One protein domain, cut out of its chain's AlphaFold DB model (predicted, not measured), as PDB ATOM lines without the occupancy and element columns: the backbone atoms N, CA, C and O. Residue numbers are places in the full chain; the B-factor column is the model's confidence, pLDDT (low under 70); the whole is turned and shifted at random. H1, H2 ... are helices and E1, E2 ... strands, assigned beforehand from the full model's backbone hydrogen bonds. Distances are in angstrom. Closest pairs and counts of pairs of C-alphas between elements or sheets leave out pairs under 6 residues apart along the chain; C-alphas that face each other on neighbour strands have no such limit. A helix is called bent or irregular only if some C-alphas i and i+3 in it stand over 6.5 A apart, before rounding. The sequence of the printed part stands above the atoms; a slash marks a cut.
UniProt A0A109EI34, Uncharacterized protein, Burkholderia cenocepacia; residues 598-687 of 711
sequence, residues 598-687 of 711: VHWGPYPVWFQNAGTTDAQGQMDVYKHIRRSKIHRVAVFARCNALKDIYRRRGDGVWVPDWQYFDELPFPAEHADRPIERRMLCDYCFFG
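Overview. This is residues 598 to 687 of the 711 residues of an uncharacterized protein of Burkholderia cenocepacia (UniProt A0A109EI34). A long two-stranded hairpin, E2 and E3, reaches like an arm from a loose body of short elements and loops and makes much of the length. In the body a small second pair of strands, E1 with E4, lies near the base of the arm; H1 is a separate helix whose last residues, 647 to 651, stick out, and the short helices H2 and H3 lie towards the end away from the hairpin's tip. The 90 printed residues include three named helices and four named strands, in the order E1 E2 E3 H1 E4 H2 H3, and the class is mixed, helices and strands. The two sheets, E1 - E4 and E2 - E3, are both antiparallel. The whole is loose, with a radius of gyration of the C-alphas of 16.1 A, and elongated, spanning 51 by 31 by 21 A.

Along the chain. Find C-alpha 598 at (395.593, 143.727, 188.347), where strand E1, residues 598 to 600, begins. Next look at E2, residues 603 to 613, 23.7 A long, which bends by 92 degrees at residue 610 and ends with C-alpha 613 at (403.535, 167.913, 214.548). E3, residues 619 to 626, runs 20.6 A. Helix H1, residues 640 to 651, runs 18.3 A; it is neither bent nor irregular, but only just: C-alphas 647 and 650 are 6.5 A apart. E4 holds residues 658 to 661, H2 residues 674 to 677, and H3 residues 682 to 685, ending with C-alpha 685 at (407.794, 141.192, 189.312).

Arrangement. Begin at E1, which runs on into E2 across a break of 2 residues, at 57 degrees. E1 and E4 are antiparallel at 153 degrees; C-alphas 600 and 658 face each other at 4.4 A, and N 599 and O 659 are within hydrogen-bond range at 2.8 A. E2 and E3 form a hairpin, antiparallel at 150 degrees; C-alphas 608 and 621 face each other at 4.4 A, and look for N 605 and O 624 at 2.8 A and N 620 and O 612 at 3.2 A, both within hydrogen-bond range. H1 touches no helix and is apart from E1 and E2, among others. H2 and H3 meet only through their link. In H1, 5 of 8 O i to N i+4 pairs are within hydrogen-bond range; H2 and H3 are too short for such a pair.

Size, cuts and confidence. The two C-alphas farthest apart, those of Gln 616 and Glu 669, are 51.9 A apart. The printed part has no cut. The links E3 to H1, 13 residues, and E4 to H2, 12 residues, are long. Mean pLDDT of the printed part is 79.2; look for values under 70 at residues 611, 643 and 646 to 656, of which 646 to 651 belong to H1.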
ATOM      1  N   VAL A 598     396.542 142.749 187.841       91.31
ATOM      2  CA  VAL A 598     395.593 143.727 188.347       91.31
ATOM      3  C   VAL A 598     396.278 145.064 188.595       91.31
ATOM      4  O   VAL A 598     397.393 145.138 189.112       91.31
ATOM      5  N   HIS A 599     395.587 146.124 188.224       89.88
ATOM      6  CA  HIS A 599     395.878 147.509 188.543       89.88
ATOM      7  C   HIS A 599     394.679 148.077 189.303       89.88
ATOM      8  O   HIS A 599     393.565 147.579 189.163       89.88
ATOM      9  N   TRP A 600     394.889 149.104 190.119       85.94
ATOM     10  CA  TRP A 600     393.775 149.789 190.761       85.94
ATOM     11  C   TRP A 600     393.956 151.294 190.792       85.94
ATOM     12  O   TRP A 600     395.072 151.808 190.669       85.94
ATOM     13  N   GLY A 601     392.821 151.973 190.944       78.06
ATOM     14  CA  GLY A 601     392.697 153.416 190.865       78.06
ATOM     15  C   GLY A 601     393.598 154.192 191.836       78.06
ATOM     16  O   GLY A 601     394.230 153.621 192.733       78.06
ATOM     17  N   PRO A 602     393.679 155.523 191.661       76.38
ATOM     18  CA  PRO A 602     394.516 156.375 192.490       76.38
ATOM     19  C   PRO A 602     394.086 156.306 193.960       76.38
ATOM     20  O   PRO A 602     392.960 156.664 194.285       76.38
ATOM     21  N   TYR A 603     394.981 155.880 194.847       73.62
ATOM     22  CA  TYR A 603     394.699 155.662 196.262       73.62
ATOM     23  C   TYR A 603     395.451 156.661 197.147       73.62
ATOM     24  O   TYR A 603     396.591 157.030 196.844       73.62
ATOM     25  N   PRO A 604     394.842 157.120 198.251       73.31
ATOM     26  CA  PRO A 604     395.520 158.007 199.177       73.31
ATOM     27  C   PRO A 604     396.553 157.242 200.007       73.31
ATOM     28  O   PRO A 604     396.264 156.203 200.596       73.31
ATOM     29  N   VAL A 605     397.753 157.797 200.094       74.81
ATOM     30  CA  VAL A 605     398.780 157.423 201.065       74.81
ATOM     31  C   VAL A 605     399.089 158.629 201.934       74.81
ATOM     32  O   VAL A 605     399.063 159.768 201.468       74.81
ATOM     33  N   TRP A 606     399.368 158.366 203.202       79.69
ATOM     34  CA  TRP A 606     399.693 159.390 204.181       79.69
ATOM     35  C   TRP A 606     401.179 159.308 204.480       79.69
ATOM     36  O   TRP A 606     401.688 158.241 204.828       79.69
ATOM     37  N   PHE A 607     401.874 160.420 204.291       80.00
ATOM     38  CA  PHE A 607     403.284 160.551 204.617       80.00
ATOM     39  C   PHE A 607     403.421 161.478 205.804       80.00
ATOM     40  O   PHE A 607     402.804 162.539 205.832       80.00
ATOM     41  N   GLN A 608     404.254 161.087 206.759       78.56
ATOM     42  CA  GLN A 608     404.641 161.980 207.834       78.56
ATOM     43  C   GLN A 608     405.466 163.135 207.260       78.56
ATOM     44  O   GLN A 608     406.429 162.911 206.519       78.56
ATOM     45  N   ASN A 609     405.099 164.362 207.614       78.88
ATOM     46  CA  ASN A 609     405.951 165.516 207.396       78.88
ATOM     47  C   ASN A 609     407.142 165.426 208.356       78.88
ATOM     48  O   ASN A 609     406.998 165.300 209.574       78.88
ATOM     49  N   ALA A 610     408.351 165.419 207.797       75.06
ATOM     50  CA  ALA A 610     409.561 165.268 208.587       75.06
ATOM     51  C   ALA A 610     409.738 166.469 209.531       75.06
ATOM     52  O   ALA A 610     409.933 167.595 209.077       75.06
ATOM     53  N   GLY A 611     409.703 166.211 210.841       68.50
ATOM     54  CA  GLY A 611     409.983 167.211 211.874       68.50
ATOM     55  C   GLY A 611     408.811 168.119 212.253       68.50
ATOM     56  O   GLY A 611     409.039 169.075 212.989       68.50
ATOM     57  N   THR A 612     407.583 167.844 211.795       70.38
ATOM     58  CA  THR A 612     406.401 168.638 212.166       70.38
ATOM     59  C   THR A 612     405.336 167.793 212.861       70.38
ATOM     60  O   THR A 612     405.016 166.669 212.467       70.38
ATOM     61  N   THR A 613     404.788 168.351 213.935       70.75
ATOM     62  CA  THR A 613     403.535 167.913 214.548       70.75
ATOM     63  C   THR A 613     402.474 168.969 214.279       70.75
ATOM     64  O   THR A 613     402.805 170.151 214.159       70.75
ATOM     65  N   ASP A 614     401.214 168.564 214.177       74.31
ATOM     66  CA  ASP A 614     400.100 169.500 214.106       74.31
ATOM     67  C   ASP A 614     399.999 170.342 215.393       74.31
ATOM     68  O   ASP A 614     400.752 170.166 216.360       74.31
ATOM     69  N   ALA A 615     399.066 171.296 215.416       72.31
ATOM     70  CA  ALA A 615     398.871 172.194 216.555       72.31
ATOM     71  C   ALA A 615     398.481 171.460 217.860       72.31
ATOM     72  O   ALA A 615     398.500 172.063 218.931       72.31
ATOM     73  N   GLN A 616     398.138 170.172 217.778       75.62
ATOM     74  CA  GLN A 616     397.763 169.296 218.883       75.62
ATOM     75  C   GLN A 616     398.897 168.330 219.277       75.62
ATOM     76  O   GLN A 616     398.703 167.475 220.143       75.62
ATOM     77  N   GLY A 617     400.086 168.463 218.678       76.00
ATOM     78  CA  GLY A 617     401.242 167.615 218.960       76.00
ATOM     79  C   GLY A 617     401.169 166.222 218.324       76.00
ATOM     80  O   GLY A 617     402.004 165.375 218.637       76.00
ATOM     81  N   GLN A 618     400.199 165.962 217.441       74.00
ATOM     82  CA  GLN A 618     400.122 164.721 216.669       74.00
ATOM     83  C   GLN A 618     401.010 164.816 215.431       74.00
ATOM     84  O   GLN A 618     401.289 165.905 214.940       74.00
ATOM     85  N   MET A 619     401.492 163.683 214.918       73.69
ATOM     86  CA  MET A 619     402.338 163.690 213.720       73.69
ATOM     87  C   MET A 619     401.574 164.299 212.542       73.69
ATOM     88  O   MET A 619     400.546 163.761 212.130       73.69
ATOM     89  N   ASP A 620     402.094 165.395 211.992       77.56
ATOM     90  CA  ASP A 620     401.500 166.046 210.833       77.56
ATOM     91  C   ASP A 620     401.707 165.148 209.606       77.56
ATOM     92  O   ASP A 620     402.834 164.767 209.269       77.56
ATOM     93  N   VAL A 621     400.610 164.738 208.973       81.19
ATOM     94  CA  VAL A 621     400.616 163.816 207.835       81.19
ATOM     95  C   VAL A 621     400.013 164.492 206.613       81.19
ATOM     96  O   VAL A 621     398.869 164.942 206.638       81.19
ATOM     97  N   TYR A 622     400.738 164.511 205.495       82.00
ATOM     98  CA  TYR A 622     400.165 164.964 204.230       82.00
ATOM     99  C   TYR A 622     399.604 163.791 203.429       82.00
ATOM    100  O   TYR A 622     400.190 162.706 203.338       82.00
ATOM    101  N   LYS A 623     398.443 164.034 202.818       81.88
ATOM    102  CA  LYS A 623     397.781 163.102 201.907       81.88
ATOM    103  C   LYS A 623     398.384 163.236 200.515       81.88
ATOM    104  O   LYS A 623     398.357 164.313 199.926       81.88
ATOM    105  N   HIS A 624     398.845 162.136 199.942       82.19
ATOM    106  CA  HIS A 624     399.285 162.079 198.555       82.19
ATOM    107  C   HIS A 624     398.519 160.986 197.811       82.19
ATOM    108  O   HIS A 624     398.397 159.865 198.293       82.19
ATOM    109  N   ILE A 625     397.985 161.305 196.633       80.19
ATOM    110  CA  ILE A 625     397.265 160.334 195.806       80.19
ATOM    111  C   ILE A 625     398.275 159.608 194.916       80.19
ATOM    112  O   ILE A 625     398.849 160.206 194.008       80.19
ATOM    113  N   ARG A 626     398.488 158.313 195.163       78.94
ATOM    114  CA  ARG A 626     399.351 157.461 194.338       78.94
ATOM    115  C   ARG A 626     398.531 156.654 193.353       78.94
ATOM    116  O   ARG A 626     397.489 156.121 193.701       78.94
ATOM    117  N   ARG A 627     399.036 156.500 192.131       78.44
ATOM    118  CA  ARG A 627     398.546 155.466 191.213       78.44
ATOM    119  C   ARG A 627     399.196 154.143 191.585       78.44
ATOM    120  O   ARG A 627     400.395 154.120 191.876       78.44
ATOM    121  N   SER A 628     398.414 153.069 191.605       85.12
ATOM    122  CA  SER A 628     398.997 151.748 191.785       85.12
ATOM    123  C   SER A 628     399.848 151.375 190.579       85.12
ATOM    124  O   SER A 628     399.624 151.846 189.466       85.12
ATOM    125  N   LYS A 629     400.846 150.525 190.805       90.31
ATOM    126  CA  LYS A 629     401.510 149.828 189.706       90.31
ATOM    127  C   LYS A 629     400.652 148.615 189.312       90.31
ATOM    128  O   LYS A 629     399.630 148.336 189.927       90.31
ATOM    129  N   ILE A 630     401.041 147.876 188.284       91.38
ATOM    130  CA  ILE A 630     400.441 146.583 187.952       91.38
ATOM    131  C   ILE A 630     401.030 145.523 188.887       91.38
ATOM    132  O   ILE A 630     402.249 145.430 189.075       91.38
ATOM    133  N   HIS A 631     400.159 144.708 189.469       90.81
ATOM    134  CA  HIS A 631     400.492 143.613 190.371       90.81
ATOM    135  C   HIS A 631     400.072 142.272 189.774       90.81
ATOM    136  O   HIS A 631     399.162 142.193 188.951       90.81
ATOM    137  N   ARG A 632     400.725 141.194 190.215       87.38
ATOM    138  CA  ARG A 632     400.291 139.827 189.906       87.38
ATOM    139  C   ARG A 632     399.144 139.434 190.819       87.38
ATOM    140  O   ARG A 632     399.228 139.652 192.029       87.38
ATOM    141  N   VAL A 633     398.126 138.792 190.253       85.88
ATOM    142  CA  VAL A 633     397.032 138.222 191.049       85.88
ATOM    143  C   VAL A 633     397.434 136.872 191.646       85.88
ATOM    144  O   VAL A 633     396.984 136.536 192.739       85.88
ATOM    145  N   ALA A 634     398.355 136.139 191.012       81.44
ATOM    146  CA  ALA A 634     398.875 134.861 191.501       81.44
ATOM    147  C   ALA A 634     399.311 134.932 192.979       81.44
ATOM    148  O   ALA A 634     400.255 135.644 193.317       81.44
ATOM    149  N   VAL A 635     398.648 134.175 193.858       78.12
ATOM    150  CA  VAL A 635     398.764 134.285 195.332       78.12
ATOM    151  C   VAL A 635     400.207 134.147 195.829       78.12
ATOM    152  O   VAL A 635     400.622 134.906 196.704       78.12
ATOM    153  N   PHE A 636     400.990 133.243 195.231       73.50
ATOM    154  CA  PHE A 636     402.398 133.012 195.582       73.50
ATOM    155  C   PHE A 636     403.351 134.143 195.155       73.50
ATOM    156  O   PHE A 636     404.420 134.293 195.735       73.50
ATOM    157  N   ALA A 637     402.968 134.953 194.166       74.00
ATOM    158  CA  ALA A 637     403.741 136.103 193.681       74.00
ATOM    159  C   ALA A 637     403.080 137.450 194.034       74.00
ATOM    160  O   ALA A 637     403.519 138.515 193.586       74.00
ATOM    161  N   ARG A 638     401.998 137.413 194.818       78.94
ATOM    162  CA  ARG A 638     401.209 138.581 195.202       78.94
ATOM    163  C   ARG A 638     401.951 139.366 196.280       78.94
ATOM    164  O   ARG A 638     402.335 138.817 197.309       78.94
ATOM    165  N   CYS A 639     402.116 140.670 196.069       80.19
ATOM    166  CA  CYS A 639     402.703 141.568 197.062       80.19
ATOM    167  C   CYS A 639     401.817 141.601 198.317       80.19
ATOM    168  O   CYS A 639     400.599 141.731 198.206       80.19
ATOM    169  N   ASN A 640     402.410 141.528 199.511       72.25
ATOM    170  CA  ASN A 640     401.648 141.594 200.763       72.25
ATOM    171  C   ASN A 640     400.887 142.922 200.922       72.25
ATOM    172  O   ASN A 640     399.769 142.903 201.423       72.25
ATOM    173  N   ALA A 641     401.403 144.035 200.386       72.31
ATOM    174  CA  ALA A 641     400.704 145.323 200.415       72.31
ATOM    175  C   ALA A 641     399.334 145.272 199.711       72.31
ATOM    176  O   ALA A 641     398.387 145.907 200.157       72.31
ATOM    177  N   LEU A 642     399.200 144.468 198.651       75.69
ATOM    178  CA  LEU A 642     397.924 144.242 197.968       75.69
ATOM    179  C   LEU A 642     396.932 143.468 198.861       75.69
ATOM    180  O   LEU A 642     395.733 143.732 198.835       75.69
ATOM    181  N   LYS A 643     397.431 142.563 199.714       69.94
ATOM    182  CA  LYS A 643     396.609 141.872 200.720       69.94
ATOM    183  C   LYS A 643     396.139 142.840 201.811       69.94
ATOM    184  O   LYS A 643     394.969 142.812 202.182       69.94
ATOM    185  N   ASP A 644     397.033 143.702 202.293       70.56
ATOM    186  CA  ASP A 644     396.746 144.657 203.371       70.56
ATOM    187  C   ASP A 644     395.773 145.758 202.940       70.56
ATOM    188  O   ASP A 644     394.858 146.091 203.693       70.56
ATOM    189  N   ILE A 645     395.917 146.277 201.713       71.25
ATOM    190  CA  ILE A 645     394.974 147.243 201.124       71.25
ATOM    191  C   ILE A 645     393.560 146.659 201.107       71.25
ATOM    192  O   ILE A 645     392.609 147.348 201.460       71.25
ATOM    193  N   TYR A 646     393.416 145.378 200.761       65.06
ATOM    194  CA  TYR A 646     392.106 144.741 200.760       65.06
ATOM    195  C   TYR A 646     391.580 144.446 202.171       65.06
ATOM    196  O   TYR A 646     390.395 144.634 202.419       65.06
ATOM    197  N   ARG A 647     392.423 144.009 203.121       64.69
ATOM    198  CA  ARG A 647     391.985 143.760 204.513       64.69
ATOM    199  C   ARG A 647     391.354 145.000 205.152       64.69
ATOM    200  O   ARG A 647     390.350 144.871 205.838       64.69
ATOM    201  N   ARG A 648     391.892 146.188 204.863       63.94
ATOM    202  CA  ARG A 648     391.385 147.479 205.370       63.94
ATOM    203  C   ARG A 648     390.063 147.937 204.731       63.94
ATOM    204  O   ARG A 648     389.491 148.929 205.166       63.94
ATOM    205  N   ARG A 649     389.545 147.211 203.729       61.91
ATOM    206  CA  ARG A 649     388.238 147.461 203.090       61.91
ATOM    207  C   ARG A 649     387.058 147.255 204.053       61.91
ATOM    208  O   ARG A 649     386.008 147.852 203.841       61.91
ATOM    209  N   GLY A 650     387.226 146.428 205.091       53.09
ATOM    210  CA  GLY A 650     386.201 146.183 206.116       53.09
ATOM    211  C   GLY A 650     385.916 147.384 207.025       53.09
ATOM    212  O   GLY A 650     384.842 147.453 207.612       53.09
ATOM    213  N   ASP A 651     386.824 148.362 207.070       57.19
ATOM    214  CA  ASP A 651     386.775 149.487 208.011       57.19
ATOM    215  C   ASP A 651     386.105 150.745 207.411       57.19
ATOM    216  O   ASP A 651     386.302 151.860 207.891       57.19
ATOM    217  N   GLY A 652     385.358 150.605 206.304       55.66
ATOM    218  CA  GLY A 652     384.715 151.730 205.600       55.66
ATOM    219  C   GLY A 652     385.678 152.616 204.793       55.66
ATOM    220  O   GLY A 652     385.295 153.675 204.295       55.66
ATOM    221  N   VAL A 653     386.934 152.191 204.641       55.41
ATOM    222  CA  VAL A 653     387.981 152.928 203.926       55.41
ATOM    223  C   VAL A 653     387.904 152.620 202.425       55.41
ATOM    224  O   VAL A 653     387.985 151.463 202.029       55.41
ATOM    225  N   TRP A 654     387.733 153.679 201.619       59.62
ATOM    226  CA  TRP A 654     387.900 153.791 200.156       59.62
ATOM    227  C   TRP A 654     388.089 152.473 199.369       59.62
ATOM    228  O   TRP A 654     389.122 151.813 199.475       59.62
ATOM    229  N   VAL A 655     387.121 152.134 198.507       61.75
ATOM    230  CA  VAL A 655     387.212 150.984 197.591       61.75
ATOM    231  C   VAL A 655     387.976 151.405 196.326       61.75
ATOM    232  O   VAL A 655     387.508 152.304 195.628       61.75
ATOM    233  N   PRO A 656     389.125 150.785 196.001       67.56
ATOM    234  CA  PRO A 656     389.810 151.039 194.740       67.56
ATOM    235  C   PRO A 656     388.995 150.516 193.553       67.56
ATOM    236  O   PRO A 656     388.521 149.380 193.599       67.56
ATOM    237  N   ASP A 657     388.923 151.281 192.464       79.56
ATOM    238  CA  ASP A 657     388.478 150.750 191.172       79.56
ATOM    239  C   ASP A 657     389.537 149.790 190.634       79.56
ATOM    240  O   ASP A 657     390.677 150.194 190.393       79.56
ATOM    241  N   TRP A 658     389.179 148.518 190.465       86.06
ATOM    242  CA  TRP A 658     390.080 147.491 189.948       86.06
ATOM    243  C   TRP A 658     390.002 147.417 188.426       86.06
ATOM    244  O   TRP A 658     388.923 147.398 187.842       86.06
ATOM    245  N   GLN A 659     391.163 147.301 187.794       91.25
ATOM    246  CA  GLN A 659     391.316 147.006 186.379       91.25
ATOM    247  C   GLN A 659     392.144 145.732 186.238       91.25
ATOM    248  O   GLN A 659     393.315 145.692 186.621       91.25
ATOM    249  N   TYR A 660     391.529 144.688 185.701       92.50
ATOM    250  CA  TYR A 660     392.168 143.395 185.502       92.50
ATOM    251  C   TYR A 660     392.728 143.248 184.085       92.50
ATOM    252  O   TYR A 660     392.193 143.826 183.139       92.50
ATOM    253  N   PHE A 661     393.800 142.465 183.947       91.75
ATOM    254  CA  PHE A 661     394.392 142.133 182.654       91.75
ATOM    255  C   PHE A 661     394.826 140.663 182.584       91.75
ATOM    256  O   PHE A 661     395.427 140.128 183.521       91.75
ATOM    257  N   ASP A 662     394.604 140.036 181.429       91.38
ATOM    258  CA  ASP A 662     395.090 138.679 181.125       91.38
ATOM    259  C   ASP A 662     396.545 138.663 180.643       91.38
ATOM    260  O   ASP A 662     397.257 137.660 180.785       91.38
ATOM    261  N   GLU A 663     396.998 139.799 180.111       91.12
ATOM    262  CA  GLU A 663     398.346 140.054 179.612       91.12
ATOM    263  C   GLU A 663     398.828 141.434 180.072       91.12
ATOM    264  O   GLU A 663     398.037 142.282 180.484       91.12
ATOM    265  N   LEU A 664     400.141 141.664 180.059       90.44
ATOM    266  CA  LEU A 664     400.667 142.999 180.336       90.44
ATOM    267  C   LEU A 664     400.280 143.944 179.185       90.44
ATOM    268  O   LEU A 664     400.235 143.507 178.037       90.44
ATOM    269  N   PRO A 665     400.085 145.249 179.440       90.75
ATOM    270  CA  PRO A 665     399.785 146.224 178.384       90.75
ATOM    271  C   PRO A 665     400.987 146.509 177.455       90.75
ATOM    272  O   PRO A 665     400.966 147.462 176.680       90.75
ATOM    273  N   PHE A 666     402.053 145.716 177.560       92.19
ATOM    274  CA  PHE A 666     403.267 145.748 176.755       92.19
ATOM    275  C   PHE A 666     403.891 144.336 176.716       92.19
ATOM    276  O   PHE A 666     403.647 143.544 177.632       92.19
ATOM    277  N   PRO A 667     404.722 144.015 175.705       89.88
ATOM    278  CA  PRO A 667     405.397 142.718 175.610       89.88
ATOM    279  C   PRO A 667     406.244 142.403 176.852       89.88
ATOM    280  O   PRO A 667     406.947 143.273 177.368       89.88
ATOM    281  N   ALA A 668     406.188 141.167 177.353       84.12
ATOM    282  CA  ALA A 668     406.808 140.793 178.629       84.12
ATOM    283  C   ALA A 668     408.338 140.971 178.633       84.12
ATOM    284  O   ALA A 668     408.916 141.354 179.648       84.12
ATOM    285  N   GLU A 669     408.986 140.773 177.488       84.19
ATOM    286  CA  GLU A 669     410.410 141.021 177.256       84.19
ATOM    287  C   GLU A 669     410.808 142.499 177.423       84.19
ATOM    288  O   GLU A 669     411.985 142.816 177.590       84.19
ATOM    289  N   HIS A 670     409.843 143.424 177.408       88.56
ATOM    290  CA  HIS A 670     410.074 144.845 177.657       88.56
ATOM    291  C   HIS A 670     409.963 145.216 179.141       88.56
ATOM    292  O   HIS A 670     410.254 146.354 179.489       88.56
ATOM    293  N   ALA A 671     409.582 144.296 180.031       85.12
ATOM    294  CA  ALA A 671     409.311 144.614 181.435       85.12
ATOM    295  C   ALA A 671     410.520 145.179 182.210       85.12
ATOM    296  O   ALA A 671     410.324 145.925 183.168       85.12
ATOM    297  N   ASP A 672     411.752 144.861 181.793       83.31
ATOM    298  CA  ASP A 672     412.988 145.394 182.386       83.31
ATOM    299  C   ASP A 672     413.365 146.795 181.870       83.31
ATOM    300  O   ASP A 672     414.241 147.456 182.438       83.31
ATOM    301  N   ARG A 673     412.706 147.288 180.812       87.12
ATOM    302  CA  ARG A 673     412.972 148.626 180.275       87.12
ATOM    303  C   ARG A 673     412.560 149.702 181.286       87.12
ATOM    304  O   ARG A 673     411.555 149.545 181.982       87.12
ATOM    305  N   PRO A 674     413.282 150.836 181.365       84.75
ATOM    306  CA  PRO A 674     413.040 151.843 182.399       84.75
ATOM    307  C   PRO A 674     411.617 152.419 182.441       84.75
ATOM    308  O   PRO A 674     411.171 152.831 183.512       84.75
ATOM    309  N   ILE A 675     410.918 152.487 181.305       86.19
ATOM    310  CA  ILE A 675     409.568 153.063 181.211       86.19
ATOM    311  C   ILE A 675     408.531 152.049 181.709       86.19
ATOM    312  O   ILE A 675     407.723 152.361 182.581       86.19
ATOM    313  N   GLU A 676     408.601 150.815 181.224       89.19
ATOM    314  CA  GLU A 676     407.692 149.720 181.546       89.19
ATOM    315  C   GLU A 676     407.875 149.217 182.981       89.19
ATOM    316  O   GLU A 676     406.895 148.998 183.695       89.19
ATOM    317  N   ARG A 677     409.120 149.161 183.469       87.38
ATOM    318  CA  ARG A 677     409.435 148.810 184.860       87.38
ATOM    319  C   ARG A 677     408.758 149.741 185.866       87.38
ATOM    320  O   ARG A 677     408.327 149.303 186.932       87.38
ATOM    321  N   ARG A 678     408.598 151.029 185.535       86.31
ATOM    322  CA  ARG A 678     407.883 151.990 186.397       86.31
ATOM    323  C   ARG A 678     406.395 151.660 186.538       86.31
ATOM    324  O   ARG A 678     405.808 152.049 187.545       86.31
ATOM    325  N   MET A 679     405.815 150.923 185.588       88.44
ATOM    326  CA  MET A 679     404.417 150.484 185.614       88.44
ATOM    327  C   MET A 679     404.202 149.182 186.395       88.44
ATOM    328  O   MET A 679     403.060 148.868 186.704       88.44
ATOM    329  N   LEU A 680     405.252 148.430 186.747       90.19
ATOM    330  CA  LEU A 680     405.149 147.129 187.425       90.19
ATOM    331  C   LEU A 680     405.568 147.199 188.894       90.19
ATOM    332  O   LEU A 680     406.540 147.860 189.257       90.19
ATOM    333  N   CYS A 681     404.862 146.479 189.767       88.62
ATOM    334  CA  CYS A 681     405.241 146.374 191.172       88.62
ATOM    335  C   CYS A 681     406.594 145.665 191.345       88.62
ATOM    336  O   CYS A 681     406.734 144.489 190.999       88.62
ATOM    337  N   ASP A 682     407.548 146.350 191.987       85.31
ATOM    338  CA  ASP A 682     408.912 145.846 192.186       85.31
ATOM    339  C   ASP A 682     408.948 144.524 192.977       85.31
ATOM    340  O   ASP A 682     409.702 143.605 192.658       85.31
ATOM    341  N   TYR A 683     408.051 144.363 193.956       83.44
ATOM    342  CA  TYR A 683     407.945 143.135 194.749       83.44
ATOM    343  C   TYR A 683     407.348 141.955 193.970       83.44
ATOM    344  O   TYR A 683     407.872 140.848 194.061       83.44
ATOM    345  N   CYS A 684     406.278 142.169 193.196       85.44
ATOM    346  CA  CYS A 684     405.606 141.091 192.454       85.44
ATOM    347  C   CYS A 684     406.414 140.586 191.254       85.44
ATOM    348  O   CYS A 684     406.306 139.414 190.896       85.44
ATOM    349  N   PHE A 685     407.156 141.478 190.597       85.06
ATOM    350  CA  PHE A 685     407.794 141.192 189.312       85.06
ATOM    351  C   PHE A 685     409.300 140.994 189.414       85.06
ATOM    352  O   PHE A 685     409.833 140.175 188.677       85.06
ATOM    353  N   PHE A 686     409.971 141.672 190.345       83.50
ATOM    354  CA  PHE A 686     411.428 141.623 190.464       83.50
ATOM    355  C   PHE A 686     411.855 141.008 191.800       83.50
ATOM    356  O   PHE A 686     412.920 140.429 191.911       83.50
ATOM    357  N   GLY A 687     410.975 140.954 192.800       73.25
ATOM    358  CA  GLY A 687     411.251 140.311 194.083       73.25
ATOM    359  C   GLY A 687     411.787 141.259 195.151       73.25
ATOM    360  O   GLY A 687     412.332 140.771 196.135       73.25
TER     361      GLY A 687